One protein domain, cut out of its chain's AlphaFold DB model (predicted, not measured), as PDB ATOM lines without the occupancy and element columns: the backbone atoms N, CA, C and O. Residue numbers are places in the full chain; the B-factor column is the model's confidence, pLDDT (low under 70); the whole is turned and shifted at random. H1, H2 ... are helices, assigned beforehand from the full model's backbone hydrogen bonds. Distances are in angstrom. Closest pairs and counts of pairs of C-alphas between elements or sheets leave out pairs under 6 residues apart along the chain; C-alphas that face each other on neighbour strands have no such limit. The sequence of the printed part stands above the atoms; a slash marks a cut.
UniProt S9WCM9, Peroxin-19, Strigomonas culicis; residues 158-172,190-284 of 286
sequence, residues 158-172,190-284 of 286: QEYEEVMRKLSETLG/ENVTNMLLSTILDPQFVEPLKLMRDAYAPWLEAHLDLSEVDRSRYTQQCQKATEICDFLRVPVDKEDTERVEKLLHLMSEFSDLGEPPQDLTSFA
ATOM      1  N   GLN A 158     -33.330  39.580 -10.223       44.34
ATOM      2  CA  GLN A 158     -32.691  40.274  -9.094       44.34
ATOM      3  C   GLN A 158     -32.008  39.309  -8.116       44.34
ATOM      4  O   GLN A 158     -30.941  39.607  -7.595       44.34
ATOM      5  N   GLU A 159     -32.585  38.125  -7.901       50.66
ATOM      6  CA  GLU A 159     -31.990  37.085  -7.045       50.66
ATOM      7  C   GLU A 159     -30.702  36.519  -7.667       50.66
ATOM      8  O   GLU A 159     -29.798  36.064  -6.969       50.66
ATOM      9  N   TYR A 160     -30.591  36.597  -8.994       54.25
ATOM     10  CA  TYR A 160     -29.424  36.168  -9.753       54.25
ATOM     11  C   TYR A 160     -28.230  37.122  -9.636       54.25
ATOM     12  O   TYR A 160     -27.100  36.660  -9.489       54.25
ATOM     13  N   GLU A 161     -28.468  38.436  -9.658       51.59
ATOM     14  CA  GLU A 161     -27.415  39.441  -9.458       51.59
ATOM     15  C   GLU A 161     -26.746  39.249  -8.090       51.59
ATOM     16  O   GLU A 161     -25.529  39.341  -7.961       51.59
ATOM     17  N   GLU A 162     -27.523  38.844  -7.083       54.09
ATOM     18  CA  GLU A 162     -27.002  38.505  -5.765       54.09
ATOM     19  C   GLU A 162     -26.185  37.203  -5.752       54.09
ATOM     20  O   GLU A 162     -25.160  37.138  -5.072       54.09
ATOM     21  N   VAL A 163     -26.596  36.180  -6.509       53.62
ATOM     22  CA  VAL A 163     -25.851  34.913  -6.632       53.62
ATOM     23  C   VAL A 163     -24.547  35.109  -7.403       53.62
ATOM     24  O   VAL A 163     -23.517  34.628  -6.944       53.62
ATOM     25  N   MET A 164     -24.555  35.855  -8.512       54.25
ATOM     26  CA  MET A 164     -23.339  36.168  -9.274       54.25
ATOM     27  C   MET A 164     -22.406  37.087  -8.500       54.25
ATOM     28  O   MET A 164     -21.209  36.833  -8.489       54.25
ATOM     29  N   ARG A 165     -22.931  38.088  -7.785       59.53
ATOM     30  CA  ARG A 165     -22.121  38.925  -6.894       59.53
ATOM     31  C   ARG A 165     -21.475  38.088  -5.792       59.53
ATOM     32  O   ARG A 165     -20.278  38.208  -5.581       59.53
ATOM     33  N   LYS A 166     -22.218  37.181  -5.148       56.69
ATOM     34  CA  LYS A 166     -21.660  36.263  -4.137       56.69
ATOM     35  C   LYS A 166     -20.640  35.290  -4.730       56.69
ATOM     36  O   LYS A 166     -19.652  34.983  -4.072       56.69
ATOM     37  N   LEU A 167     -20.851  34.818  -5.958       55.00
ATOM     38  CA  LEU A 167     -19.902  33.975  -6.687       55.00
ATOM     39  C   LEU A 167     -18.630  34.737  -7.050       55.00
ATOM     40  O   LEU A 167     -17.555  34.207  -6.822       55.00
ATOM     41  N   SER A 168     -18.737  35.969  -7.543       53.66
ATOM     42  CA  SER A 168     -17.599  36.851  -7.820       53.66
ATOM     43  C   SER A 168     -16.869  37.268  -6.545       53.66
ATOM     44  O   SER A 168     -15.648  37.332  -6.549       53.66
ATOM     45  N   GLU A 169     -17.574  37.470  -5.431       55.56
ATOM     46  CA  GLU A 169     -16.967  37.692  -4.113       55.56
ATOM     47  C   GLU A 169     -16.224  36.437  -3.626       55.56
ATOM     48  O   GLU A 169     -15.098  36.531  -3.144       55.56
ATOM     49  N   THR A 170     -16.809  35.248  -3.810       51.44
ATOM     50  CA  THR A 170     -16.207  33.969  -3.390       51.44
ATOM     51  C   THR A 170     -15.032  33.564  -4.290       51.44
ATOM     52  O   THR A 170     -14.009  33.101  -3.798       51.44
ATOM     53  N   LEU A 171     -15.139  33.760  -5.607       47.12
ATOM     54  CA  LEU A 171     -14.081  33.492  -6.588       47.12
ATOM     55  C   LEU A 171     -12.972  34.548  -6.522       47.12
ATOM     56  O   LEU A 171     -11.800  34.194  -6.604       47.12
ATOM     57  N   GLY A 172     -13.324  35.816  -6.291       46.62
ATOM     58  CA  GLY A 172     -12.373  36.903  -6.064       46.62
ATOM     59  C   GLY A 172     -11.543  36.699  -4.796       46.62
ATOM     60  O   GLY A 172     -10.350  36.976  -4.802       46.62
ATOM     61  N   GLU A 190     -12.836  22.329   1.794       54.53
ATOM     62  CA  GLU A 190     -13.401  21.288   0.917       54.53
ATOM     63  C   GLU A 190     -14.929  21.362   0.816       54.53
ATOM     64  O   GLU A 190     -15.500  21.054  -0.226       54.53
ATOM     65  N   ASN A 191     -15.616  21.792   1.878       59.91
ATOM     66  CA  ASN A 191     -17.066  21.964   1.842       59.91
ATOM     67  C   ASN A 191     -17.474  23.173   0.991       59.91
ATOM     68  O   ASN A 191     -18.438  23.078   0.230       59.91
ATOM     69  N   VAL A 192     -16.732  24.283   1.064       58.88
ATOM     70  CA  VAL A 192     -16.998  25.484   0.254       58.88
ATOM     71  C   VAL A 192     -16.690  25.230  -1.221       58.88
ATOM     72  O   VAL A 192     -17.513  25.556  -2.076       58.88
ATOM     73  N   THR A 193     -15.566  24.585  -1.539       64.94
ATOM     74  CA  THR A 193     -15.206  24.255  -2.926       64.94
ATOM     75  C   THR A 193     -16.154  23.223  -3.530       64.94
ATOM     76  O   THR A 193     -16.619  23.419  -4.650       64.94
ATOM     77  N   ASN A 194     -16.549  22.181  -2.790       68.88
ATOM     78  CA  ASN A 194     -17.545  21.215  -3.268       68.88
ATOM     79  C   ASN A 194     -18.941  21.831  -3.440       68.88
ATOM     80  O   ASN A 194     -19.685  21.434  -4.344       68.88
ATOM     81  N   MET A 195     -19.315  22.798  -2.599       69.25
ATOM     82  CA  MET A 195     -20.577  23.531  -2.716       69.25
ATOM     83  C   MET A 195     -20.571  24.470  -3.927       69.25
ATOM     84  O   MET A 195     -21.527  24.472  -4.706       69.25
ATOM     85  N   LEU A 196     -19.474  25.203  -4.132       71.94
ATOM     86  CA  LEU A 196     -19.242  26.033  -5.310       71.94
ATOM     87  C   LEU A 196     -19.313  25.186  -6.581       71.94
ATOM     88  O   LEU A 196     -20.075  25.491  -7.496       71.94
ATOM     89  N   LEU A 197     -18.597  24.063  -6.597       73.75
ATOM     90  CA  LEU A 197     -18.574  23.149  -7.728       73.75
ATOM     91  C   LEU A 197     -19.958  22.560  -8.009       73.75
ATOM     92  O   LEU A 197     -20.388  22.496  -9.155       73.75
ATOM     93  N   SER A 198     -20.699  22.177  -6.968       76.38
ATOM     94  CA  SER A 198     -22.069  21.677  -7.117       76.38
ATOM     95  C   SER A 198     -23.026  22.730  -7.670       76.38
ATOM     96  O   SER A 198     -23.937  22.366  -8.403       76.38
ATOM     97  N   THR A 199     -22.800  24.005  -7.350       75.00
ATOM     98  CA  THR A 199     -23.601  25.131  -7.845       75.00
ATOM     99  C   THR A 199     -23.277  25.437  -9.306       75.00
ATOM    100  O   THR A 199     -24.183  25.573 -10.118       75.00
ATOM    101  N   ILE A 200     -21.992  25.489  -9.666       74.56
ATOM    102  CA  ILE A 200     -21.549  25.794 -11.036       74.56
ATOM    103  C   ILE A 200     -21.918  24.658 -12.007       74.56
ATOM    104  O   ILE A 200     -22.237  24.905 -13.170       74.56
ATOM    105  N   LEU A 201     -21.891  23.409 -11.535       76.88
ATOM    106  CA  LEU A 201     -22.279  22.233 -12.319       76.88
ATOM    107  C   LEU A 201     -23.796  22.007 -12.374       76.88
ATOM    108  O   LEU A 201     -24.245  21.108 -13.089       76.88
ATOM    109  N   ASP A 202     -24.589  22.789 -11.639       77.31
ATOM    110  CA  ASP A 202     -26.042  22.696 -11.686       77.31
ATOM    111  C   ASP A 202     -26.555  23.189 -13.054       77.31
ATOM    112  O   ASP A 202     -26.282  24.327 -13.450       77.31
ATOM    113  N   PRO A 203     -27.340  22.391 -13.799       69.50
ATOM    114  CA  PRO A 203     -28.007  22.852 -15.013       69.50
ATOM    115  C   PRO A 203     -28.824  24.142 -14.830       69.50
ATOM    116  O   PRO A 203     -28.938  24.920 -15.780       69.50
ATOM    117  N   GLN A 204     -29.359  24.392 -13.628       71.62
ATOM    118  CA  GLN A 204     -30.090  25.619 -13.300       71.62
ATOM    119  C   GLN A 204     -29.188  26.863 -13.288       71.62
ATOM    120  O   GLN A 204     -29.670  27.964 -13.542       71.62
ATOM    121  N   PHE A 205     -27.879  26.704 -13.078       73.56
ATOM    122  CA  PHE A 205     -26.904  27.796 -13.146       73.56
ATOM    123  C   PHE A 205     -26.619  28.251 -14.586       73.56
ATOM    124  O   PHE A 205     -26.280  29.407 -14.844       73.56
ATOM    125  N   VAL A 206     -26.809  27.357 -15.559       75.00
ATOM    126  CA  VAL A 206     -26.532  27.634 -16.976       75.00
ATOM    127  C   VAL A 206     -27.587  28.560 -17.594       75.00
ATOM    128  O   VAL A 206     -27.287  29.306 -18.527       75.00
ATOM    129  N   GLU A 207     -28.834  28.507 -17.118       80.38
ATOM    130  CA  GLU A 207     -29.941  29.305 -17.665       80.38
ATOM    131  C   GLU A 207     -29.718  30.820 -17.517       80.38
ATOM    132  O   GLU A 207     -29.790  31.524 -18.530       80.38
ATOM    133  N   PRO A 208     -29.361  31.344 -16.333       78.88
ATOM    134  CA  PRO A 208     -29.036  32.757 -16.184       78.88
ATOM    135  C   PRO A 208     -27.830  33.218 -17.006       78.88
ATOM    136  O   PRO A 208     -27.850  34.304 -17.586       78.88
ATOM    137  N   LEU A 209     -26.796  32.380 -17.123       82.44
ATOM    138  CA  LEU A 209     -25.612  32.715 -17.912       82.44
ATOM    139  C   LEU A 209     -25.953  32.854 -19.407       82.44
ATOM    140  O   LEU A 209     -25.456  33.753 -20.087       82.44
ATOM    141  N   LYS A 210     -26.858  32.003 -19.914       84.25
ATOM    142  CA  LYS A 210     -27.418  32.129 -21.270       84.25
ATOM    143  C   LYS A 210     -28.224  33.415 -21.426       84.25
ATOM    144  O   LYS A 210     -28.078  34.092 -22.437       84.25
ATOM    145  N   LEU A 211     -29.026  33.761 -20.421       85.31
ATOM    146  CA  LEU A 211     -29.834  34.977 -20.407       85.31
ATOM    147  C   LEU A 211     -28.952  36.235 -20.486       85.31
ATOM    148  O   LEU A 211     -29.215  37.120 -21.296       85.31
ATOM    149  N   MET A 212     -27.849  36.276 -19.730       84.88
ATOM    150  CA  MET A 212     -26.842  37.340 -19.836       84.88
ATOM    151  C   MET A 212     -26.175  37.379 -21.210       84.88
ATOM    152  O   MET A 212     -26.084  38.442 -21.822       84.88
ATOM    153  N   ARG A 213     -25.712  36.225 -21.709       88.06
ATOM    154  CA  ARG A 213     -25.084  36.102 -23.033       88.06
ATOM    155  C   ARG A 213     -25.980  36.691 -24.123       88.06
ATOM    156  O   ARG A 213     -25.503  37.448 -24.965       88.06
ATOM    157  N   ASP A 214     -27.267  36.361 -24.085       87.25
ATOM    158  CA  ASP A 214     -28.240  36.795 -25.088       87.25
ATOM    159  C   ASP A 214     -28.596  38.285 -24.949       87.25
ATOM    160  O   ASP A 214     -28.986  38.920 -25.928       87.25
ATOM    161  N   ALA A 215     -28.402  38.866 -23.762       88.56
ATOM    162  CA  ALA A 215     -28.643  40.275 -23.483       88.56
ATOM    163  C   ALA A 215     -27.477  41.214 -23.830       88.56
ATOM    164  O   ALA A 215     -27.708  42.381 -24.142       88.56
ATOM    165  N   TYR A 216     -26.229  40.735 -23.804       88.56
ATOM    166  CA  TYR A 216     -25.056  41.579 -24.063       88.56
ATOM    167  C   TYR A 216     -25.056  42.202 -25.456       88.56
ATOM    168  O   TYR A 216     -24.763  43.387 -25.592       88.56
ATOM    169  N   ALA A 217     -25.393  41.430 -26.491       87.50
ATOM    170  CA  ALA A 217     -25.428  41.938 -27.859       87.50
ATOM    171  C   ALA A 217     -26.420  43.112 -28.031       87.50
ATOM    172  O   ALA A 217     -25.974  44.194 -28.423       87.50
ATOM    173  N   PRO A 218     -27.720  42.979 -27.686       89.50
ATOM    174  CA  PRO A 218     -28.657  44.097 -27.789       89.50
ATOM    175  C   PRO A 218     -28.320  45.253 -26.833       89.50
ATOM    176  O   PRO A 218     -28.532  46.413 -27.186       89.50
ATOM    177  N   TRP A 219     -27.750  44.973 -25.656       90.69
ATOM    178  CA  TRP A 219     -27.326  46.012 -24.716       90.69
ATOM    179  C   TRP A 219     -26.161  46.859 -25.261       90.69
ATOM    180  O   TRP A 219     -26.202  48.089 -25.187       90.69
ATOM    181  N   LEU A 220     -25.159  46.227 -25.884       89.00
ATOM    182  CA  LEU A 220     -24.006  46.898 -26.508       89.00
ATOM    183  C   LEU A 220     -24.384  47.724 -27.748       89.00
ATOM    184  O   LEU A 220     -23.708  48.710 -28.075       89.00
ATOM    185  N   GLU A 221     -25.439  47.318 -28.455       89.00
ATOM    186  CA  GLU A 221     -26.013  48.075 -29.571       89.00
ATOM    187  C   GLU A 221     -26.781  49.311 -29.091       89.00
ATOM    188  O   GLU A 221     -26.701  50.363 -29.727       89.00
ATOM    189  N   ALA A 222     -27.490  49.205 -27.962       89.00
ATOM    190  CA  ALA A 222     -28.238  50.312 -27.371       89.00
ATOM    191  C   ALA A 222     -27.329  51.378 -26.729       89.00
ATOM    192  O   ALA A 222     -27.640  52.568 -26.807       89.00
ATOM    193  N   HIS A 223     -26.192  50.973 -26.159       86.12
ATOM    194  CA  HIS A 223     -25.264  51.851 -25.441       86.12
ATOM    195  C   HIS A 223     -24.030  52.212 -26.290       86.12
ATOM    196  O   HIS A 223     -22.906  51.729 -26.097       86.12
ATOM    197  N   LEU A 224     -24.244  53.069 -27.294       83.25
ATOM    198  CA  LEU A 224     -23.182  53.618 -28.158       83.25
ATOM    199  C   LEU A 224     -22.332  54.700 -27.476       83.25
ATOM    200  O   LEU A 224     -21.275  55.060 -27.986       83.25
ATOM    201  N   ASP A 225     -22.798  55.215 -26.346       88.19
ATOM    202  CA  ASP A 225     -22.187  56.262 -25.530       88.19
ATOM    203  C   ASP A 225     -21.109  55.749 -24.560       88.19
ATOM    204  O   ASP A 225     -20.425  56.553 -23.925       88.19
ATOM    205  N   LEU A 226     -20.916  54.428 -24.476       86.94
ATOM    206  CA  LEU A 226     -19.872  53.808 -23.660       86.94
ATOM    207  C   LEU A 226     -18.466  54.229 -24.091       86.94
ATOM    208  O   LEU A 226     -18.164  54.365 -25.282       86.94
ATOM    209  N   SER A 227     -17.576  54.336 -23.104       89.81
ATOM    210  CA  SER A 227     -16.147  54.487 -23.359       89.81
ATOM    211  C   SER A 227     -15.605  53.276 -24.131       89.81
ATOM    212  O   SER A 227     -16.129  52.164 -24.029       89.81
ATOM    213  N   GLU A 228     -14.533  53.465 -24.902       87.69
ATOM    214  CA  GLU A 228     -13.892  52.369 -25.644       87.69
ATOM    215  C   GLU A 228     -13.397  51.252 -24.705       87.69
ATOM    216  O   GLU A 228     -13.475  50.070 -25.044       87.69
ATOM    217  N   VAL A 229     -12.974  51.626 -23.493       88.50
ATOM    218  CA  VAL A 229     -12.529  50.703 -22.439       88.50
ATOM    219  C   VAL A 229     -13.695  49.854 -21.933       88.50
ATOM    220  O   VAL A 229     -13.600  48.628 -21.944       88.50
ATOM    221  N   ASP A 230     -14.816  50.476 -21.562       88.44
ATOM    222  CA  ASP A 230     -15.993  49.754 -21.061       88.44
ATOM    223  C   ASP A 230     -16.621  48.889 -22.157       88.44
ATOM    224  O   ASP A 230     -16.950  47.727 -21.928       88.44
ATOM    225  N   ARG A 231     -16.720  49.412 -23.384       87.25
ATOM    226  CA  ARG A 231     -17.217  48.662 -24.544       87.25
ATOM    227  C   ARG A 231     -16.361  47.428 -24.820       87.25
ATOM    228  O   ARG A 231     -16.916  46.360 -25.079       87.25
ATOM    229  N   SER A 232     -15.034  47.550 -24.756       90.31
ATOM    230  CA  SER A 232     -14.120  46.412 -24.901       90.31
ATOM    231  C   SER A 232     -14.319  45.391 -23.780       90.31
ATOM    232  O   SER A 232     -14.485  44.205 -24.063       90.31
ATOM    233  N   ARG A 233     -14.401  45.848 -22.524       91.94
ATOM    234  CA  ARG A 233     -14.634  44.992 -21.352       91.94
ATOM    235  C   ARG A 233     -15.939  44.206 -21.468       91.94
ATOM    236  O   ARG A 233     -15.920  42.982 -21.400       91.94
ATOM    237  N   TYR A 234     -17.055  44.875 -21.740       91.44
ATOM    238  CA  TYR A 234     -18.362  44.228 -21.888       91.44
ATOM    239  C   TYR A 234     -18.435  43.308 -23.118       91.44
ATOM    240  O   TYR A 234     -19.102  42.276 -23.088       91.44
ATOM    241  N   THR A 235     -17.691  43.617 -24.184       90.25
ATOM    242  CA  THR A 235     -17.540  42.703 -25.328       90.25
ATOM    243  C   THR A 235     -16.794  41.427 -24.926       90.25
ATOM    244  O   THR A 235     -17.204  40.333 -25.311       90.25
ATOM    245  N   GLN A 236     -15.729  41.545 -24.130       91.75
ATOM    246  CA  GLN A 236     -14.990  40.394 -23.604       91.75
ATOM    247  C   GLN A 236     -15.847  39.570 -22.636       91.75
ATOM    248  O   GLN A 236     -15.867  38.345 -22.748       91.75
ATOM    249  N   GLN A 237     -16.635  40.215 -21.768       90.25
ATOM    250  CA  GLN A 237     -17.585  39.522 -20.889       90.25
ATOM    251  C   GLN A 237     -18.606  38.721 -21.711       90.25
ATOM    252  O   GLN A 237     -18.829  37.542 -21.441       90.25
ATOM    253  N   CYS A 238     -19.165  39.304 -22.776       89.94
ATOM    254  CA  CYS A 238     -20.071  38.604 -23.693       89.94
ATOM    255  C   CYS A 238     -19.420  37.371 -24.345       89.94
ATOM    256  O   CYS A 238     -20.045  36.310 -24.459       89.94
ATOM    257  N   GLN A 239     -18.165  37.496 -24.787       92.06
ATOM    258  CA  GLN A 239     -17.416  36.390 -25.391       92.06
ATOM    259  C   GLN A 239     -17.168  35.272 -24.379       92.06
ATOM    260  O   GLN A 239     -17.445  34.112 -24.680       92.06
ATOM    261  N   LYS A 240     -16.730  35.617 -23.166       90.44
ATOM    262  CA  LYS A 240     -16.491  34.647 -22.096       90.44
ATOM    263  C   LYS A 240     -17.776  33.952 -21.660       90.44
ATOM    264  O   LYS A 240     -17.811  32.726 -21.631       90.44
ATOM    265  N   ALA A 241     -18.871  34.688 -21.457       88.44
ATOM    266  CA  ALA A 241     -20.180  34.097 -21.170       88.44
ATOM    267  C   ALA A 241     -20.626  33.108 -22.266       88.44
ATOM    268  O   ALA A 241     -21.199  32.059 -21.964       88.44
ATOM    269  N   THR A 242     -20.326  33.403 -23.538       89.69
ATOM    270  CA  THR A 242     -20.578  32.483 -24.662       89.69
ATOM    271  C   THR A 242     -19.720  31.224 -24.562       89.69
ATOM    272  O   THR A 242     -20.252  30.122 -24.682       89.69
ATOM    273  N   GLU A 243     -18.422  31.378 -24.299       91.06
ATOM    274  CA  GLU A 243     -17.472  30.272 -24.143       91.06
ATOM    275  C   GLU A 243     -17.886  29.327 -23.006       91.06
ATOM    276  O   GLU A 243     -17.950  28.113 -23.203       91.06
ATOM    277  N   ILE A 244     -18.269  29.879 -21.853       89.00
ATOM    278  CA  ILE A 244     -18.758  29.111 -20.704       89.00
ATOM    279  C   ILE A 244     -20.072  28.392 -21.051       89.00
ATOM    280  O   ILE A 244     -20.205  27.192 -20.809       89.00
ATOM    281  N   CYS A 245     -21.037  29.082 -21.674       87.69
ATOM    282  CA  CYS A 245     -22.298  28.465 -22.105       87.69
ATOM    283  C   CYS A 245     -22.076  27.303 -23.082       87.69
ATOM    284  O   CYS A 245     -22.785  26.298 -23.016       87.69
ATOM    285  N   ASP A 246     -21.130  27.451 -24.010       89.06
ATOM    286  CA  ASP A 246     -20.793  26.428 -24.995       89.06
ATOM    287  C   ASP A 246     -20.050  25.251 -24.359       89.06
ATOM    288  O   ASP A 246     -20.342  24.099 -24.693       89.06
ATOM    289  N   PHE A 247     -19.170  25.519 -23.390       87.38
ATOM    290  CA  PHE A 247     -18.495  24.496 -22.595       87.38
ATOM    291  C   PHE A 247     -19.489  23.641 -21.795       87.38
ATOM    292  O   PHE A 247     -19.391  22.410 -21.794       87.38
ATOM    293  N   LEU A 248     -20.498  24.287 -21.201       85.44
ATOM    294  CA  LEU A 248     -21.556  23.664 -20.398       85.44
ATOM    295  C   LEU A 248     -22.676  23.006 -21.223       85.44
ATOM    296  O   LEU A 248     -23.591  22.412 -20.653       85.44
ATOM    297  N   ARG A 249     -22.626  23.044 -22.567       83.06
ATOM    298  CA  ARG A 249     -23.552  22.248 -23.404       83.06
ATOM    299  C   ARG A 249     -23.380  20.749 -23.189       83.06
ATOM    300  O   ARG A 249     -24.332  19.993 -23.373       83.06
ATOM    301  N   VAL A 250     -22.161  20.331 -22.861       82.56
ATOM    302  CA  VAL A 250     -21.844  18.954 -22.493       82.56
ATOM    303  C   VAL A 250     -21.749  18.913 -20.970       82.56
ATOM    304  O   VAL A 250     -20.892  19.618 -20.430       82.56
ATOM    305  N   PRO A 251     -22.591  18.115 -20.283       79.94
ATOM    306  CA  PRO A 251     -22.512  17.957 -18.837       79.94
ATOM    307  C   PRO A 251     -21.081  17.627 -18.415       79.94
ATOM    308  O   PRO A 251     -20.438  16.758 -19.007       79.94
ATOM    309  N   VAL A 252     -20.574  18.367 -17.438       81.00
ATOM    310  CA  VAL A 252     -19.251  18.144 -16.859       81.00
ATOM    311  C   VAL A 252     -19.435  17.206 -15.673       81.00
ATOM    312  O   VAL A 252     -20.255  17.477 -14.795       81.00
ATOM    313  N   ASP A 253     -18.716  16.087 -15.680       78.44
ATOM    314  CA  ASP A 253     -18.697  15.175 -14.540       78.44
ATOM    315  C   ASP A 253     -17.849  15.783 -13.415       78.44
ATOM    316  O   ASP A 253     -16.827  16.417 -13.673       78.44
ATOM    317  N   LYS A 254     -18.267  15.582 -12.165       75.75
ATOM    318  CA  LYS A 254     -17.510  15.998 -10.979       75.75
ATOM    319  C   LYS A 254     -16.191  15.240 -10.851       75.75
ATOM    320  O   LYS A 254     -15.255  15.757 -10.253       75.75
ATOM    321  N   GLU A 255     -16.127  14.030 -11.404       77.75
ATOM    322  CA  GLU A 255     -14.920  13.199 -11.427       77.75
ATOM    323  C   GLU A 255     -13.946  13.609 -12.550       77.75
ATOM    324  O   GLU A 255     -12.785  13.201 -12.538       77.75
ATOM    325  N   ASP A 256     -14.385  14.438 -13.507       82.69
ATOM    326  CA  ASP A 256     -13.552  14.961 -14.593       82.69
ATOM    327  C   ASP A 256     -12.845  16.250 -14.148       82.69
ATOM    328  O   ASP A 256     -13.274  17.374 -14.436       82.69
ATOM    329  N   THR A 257     -11.757  16.065 -13.398       79.56
ATOM    330  CA  THR A 257     -10.969  17.154 -12.808       79.56
ATOM    331  C   THR A 257     -10.451  18.135 -13.857       79.56
ATOM    332  O   THR A 257     -10.493  19.338 -13.624       79.56
ATOM    333  N   GLU A 258     -10.058  17.668 -15.047       83.31
ATOM    334  CA  GLU A 258      -9.570  18.539 -16.127       83.31
ATOM    335  C   GLU A 258     -10.669  19.474 -16.653       83.31
ATOM    336  O   GLU A 258     -10.444  20.668 -16.882       83.31
ATOM    337  N   ARG A 259     -11.890  18.957 -16.852       83.81
ATOM    338  CA  ARG A 259     -13.021  19.789 -17.288       83.81
ATOM    339  C   ARG A 259     -13.485  20.741 -16.195       83.81
ATOM    340  O   ARG A 259     -13.885  21.861 -16.513       83.81
ATOM    341  N   VAL A 260     -13.444  20.298 -14.943       82.44
ATOM    342  CA  VAL A 260     -13.766  21.113 -13.771       82.44
ATOM    343  C   VAL A 260     -12.783  22.276 -13.629       82.44
ATOM    344  O   VAL A 260     -13.220  23.422 -13.555       82.44
ATOM    345  N   GLU A 261     -11.478  22.015 -13.671       82.31
ATOM    346  CA  GLU A 261     -10.441  23.054 -13.617       82.31
ATOM    347  C   GLU A 261     -10.610  24.065 -14.749       82.31
ATOM    348  O   GLU A 261     -10.580  25.274 -14.528       82.31
ATOM    349  N   LYS A 262     -10.881  23.580 -15.965       85.19
ATOM    350  CA  LYS A 262     -11.129  24.452 -17.114       85.19
ATOM    351  C   LYS A 262     -12.370  25.328 -16.935       85.19
ATOM    352  O   LYS A 262     -12.355  26.490 -17.330       85.19
ATOM    353  N   LEU A 263     -13.441  24.793 -16.354       85.00
ATOM    354  CA  LEU A 263     -14.651  25.556 -16.058       85.00
ATOM    355  C   LEU A 263     -14.400  26.633 -15.001       85.00
ATOM    356  O   LEU A 263     -14.825  27.771 -15.187       85.00
ATOM    357  N   LEU A 264     -13.686  26.288 -13.927       83.44
ATOM    358  CA  LEU A 264     -13.298  27.236 -12.884       83.44
ATOM    359  C   LEU A 264     -12.421  28.354 -13.452       83.44
ATOM    360  O   LEU A 264     -12.663  29.519 -13.153       83.44
ATOM    361  N   HIS A 265     -11.482  28.018 -14.336       84.88
ATOM    362  CA  HIS A 265     -10.642  28.999 -15.016       84.88
ATOM    363  C   HIS A 265     -11.451  29.949 -15.911       84.88
ATOM    364  O   HIS A 265     -11.262  31.160 -15.874       84.88
ATOM    365  N   LEU A 266     -12.416  29.433 -16.678       86.31
ATOM    366  CA  LEU A 266     -13.296  30.290 -17.480       86.31
ATOM    367  C   LEU A 266     -14.162  31.210 -16.606       86.31
ATOM    368  O   LEU A 266     -14.438  32.347 -16.989       86.31
ATOM    369  N   MET A 267     -14.596  30.727 -15.439       84.19
ATOM    370  CA  MET A 267     -15.364  31.523 -14.480       84.19
ATOM    371  C   MET A 267     -14.511  32.595 -13.798       84.19
ATOM    372  O   MET A 267     -15.002  33.709 -13.613       84.19
ATOM    373  N   SER A 268     -13.249  32.298 -13.472       82.50
ATOM    374  CA  SER A 268     -12.324  33.291 -12.919       82.50
ATOM    375  C   SER A 268     -12.026  34.384 -13.942       82.50
ATOM    376  O   SER A 268     -12.240  35.552 -13.646       82.50
ATOM    377  N   GLU A 269     -11.687  34.016 -15.186       86.56
ATOM    378  CA  GLU A 269     -11.451  34.987 -16.264       86.56
ATOM    379  C   GLU A 269     -12.675  35.876 -16.522       86.56
ATOM    380  O   GLU A 269     -12.537  37.058 -16.829       86.56
ATOM    381  N   PHE A 270     -13.888  35.327 -16.411       86.50
ATOM    382  CA  PHE A 270     -15.109  36.122 -16.519       86.50
ATOM    383  C   PHE A 270     -15.260  37.110 -15.355       86.50
ATOM    384  O   PHE A 270     -15.654  38.252 -15.582       86.50
ATOM    385  N   SER A 271     -14.928  36.693 -14.131       84.19
ATOM    386  CA  SER A 271     -14.983  37.546 -12.939       84.19
ATOM    387  C   SER A 271     -13.925  38.657 -12.964       84.19
ATOM    388  O   SER A 271     -14.209  39.778 -12.544       84.19
ATOM    389  N   ASP A 272     -12.738  38.389 -13.511       86.00
ATOM    390  CA  ASP A 272     -11.641  39.364 -13.633       86.00
ATOM    391  C   ASP A 272     -11.981  40.517 -14.585       86.00
ATOM    392  O   ASP A 272     -11.457  41.628 -14.470       86.00
ATOM    393  N   LEU A 273     -12.913  40.284 -15.515       84.81
ATOM    394  CA  LEU A 273     -13.453  41.324 -16.385       84.81
ATOM    395  C   LEU A 273     -14.388  42.293 -15.643       84.81
ATOM    396  O   LEU A 273     -14.893  43.224 -16.268       84.81
ATOM    397  N   GLY A 274     -14.619  42.111 -14.343       84.75
ATOM    398  CA  GLY A 274     -15.400  43.005 -13.493       84.75
ATOM    399  C   GLY A 274     -16.907  42.761 -13.550       84.75
ATOM    400  O   GLY A 274     -17.391  41.793 -14.131       84.75
ATOM    401  N   GLU A 275     -17.664  43.663 -12.930       82.88
ATOM    402  CA  GLU A 275     -19.113  43.504 -12.799       82.88
ATOM    403  C   GLU A 275     -19.844  43.642 -14.149       82.88
ATOM    404  O   GLU A 275     -19.466  44.474 -14.990       82.88
ATOM    405  N   PRO A 276     -20.902  42.840 -14.376       85.44
ATOM    406  CA  PRO A 276     -21.783  43.019 -15.521       85.44
ATOM    407  C   PRO A 276     -22.609  44.314 -15.392       85.44
ATOM    408  O   PRO A 276     -22.796  44.826 -14.287       85.44
ATOM    409  N   PRO A 277     -23.149  44.863 -16.495       85.31
ATOM    410  CA  PRO A 277     -24.046  46.014 -16.426       85.31
ATOM    411  C   PRO A 277     -25.326  45.709 -15.625       85.31
ATOM    412  O   PRO A 277     -25.978  44.692 -15.860       85.31
ATOM    413  N   GLN A 278     -25.721  46.615 -14.725       78.75
ATOM    414  CA  GLN A 278     -26.874  46.438 -13.819       78.75
ATOM    415  C   GLN A 278     -28.214  46.273 -14.557       78.75
ATOM    416  O   GLN A 278     -29.142  45.633 -14.071       78.75
ATOM    417  N   ASP A 279     -28.340  46.845 -15.753       83.62
ATOM    418  CA  ASP A 279     -29.549  46.786 -16.575       83.62
ATOM    419  C   ASP A 279     -29.489  45.700 -17.660       83.62
ATOM    420  O   ASP A 279     -30.447  45.545 -18.421       83.62
ATOM    421  N   LEU A 280     -28.411  44.906 -17.707       82.00
ATOM    422  CA  LEU A 280     -28.170  43.899 -18.739       82.00
ATOM    423  C   LEU A 280     -29.359  42.942 -18.891       82.00
ATOM    424  O   LEU A 280     -29.860  42.737 -19.993       82.00
ATOM    425  N   THR A 281     -29.870  42.398 -17.788       75.25
ATOM    426  CA  THR A 281     -30.965  41.410 -17.800       75.25
ATOM    427  C   THR A 281     -32.285  41.962 -18.345       75.25
ATOM    428  O   THR A 281     -33.137  41.183 -18.766       75.25
ATOM    429  N   SER A 282     -32.442  43.288 -18.435       79.62
ATOM    430  CA  SER A 282     -33.611  43.930 -19.056       79.62
ATOM    431  C   SER A 282     -33.613  43.825 -20.586       79.62
ATOM    432  O   SER A 282     -34.649  44.039 -21.216       79.62
ATOM    433  N   PHE A 283     -32.464  43.502 -21.191       75.81
ATOM    434  CA  PHE A 283     -32.293  43.342 -22.637       75.81
ATOM    435  C   PHE A 283     -32.352  41.881 -23.087       75.81
ATOM    436  O   PHE A 283     -32.469  41.612 -24.289       75.81
ATOM    437  N   ALA A 284     -32.332  40.937 -22.140       67.44
ATOM    438  CA  ALA A 284     -32.640  39.552 -22.437       67.44
ATOM    439  C   ALA A 284     -34.099  39.459 -22.896       67.44
ATOM    440  O   ALA A 284     -35.025  39.799 -22.161       67.44
TER     441      ALA A 284
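What this domain is: This is residues 158 to 172 and 190 to 284 of the 286 residues of the protein "Peroxin-19" of Strigomonas culicis (UniProt S9WCM9). H3, H4 and H5 run back and forth side by side along the longest axis, H4 in the middle; H1 crosses from H5 towards H3. The printed part has 110 residues, with named helices H1 to H5 in order: all helix. It is compact, radius of gyration of the C-alphas 14.1 A, spanning 45 by 25 by 23 A.

Where its parts are: H1, residues 158 to 172, begins at C-alpha 158 (-32.691, 40.274, -9.094). H2 is 190 to 200, H3 203 to 222 (30.1 A), H4 228 to 247 (28.4 A). H5, 257 to 272, ends at C-alpha 272 (-11.641, 39.364, -13.633).

How they stand to each other: H1 touches H5, about perpendicular at 74 degrees; the closest C-alphas, Ser 168 and Ser 271, are 5.8 A apart. H2 is close but not clearly touching H3, Thr 199 to Phe 205 6.8 A between C-alphas. H3 and H4 form a helical hairpin, a shallow tilt of 31 degrees, closest C-alphas Arg 213 and Ala 241, 5.6 A. H4 and H5 form another, at 20 degrees, closest C-alphas Lys 240 and Phe 270, 5.9 A. Every O i to N i+4 pair is within hydrogen-bond range in H2, H4 and H5; H1 has 10 of 11, H3 11 of 16.

The domain as a whole: Residues 173 to 189 are not printed, a gap of 17.1 A between C-alphas 172 and 190. H1 has mean pLDDT 53.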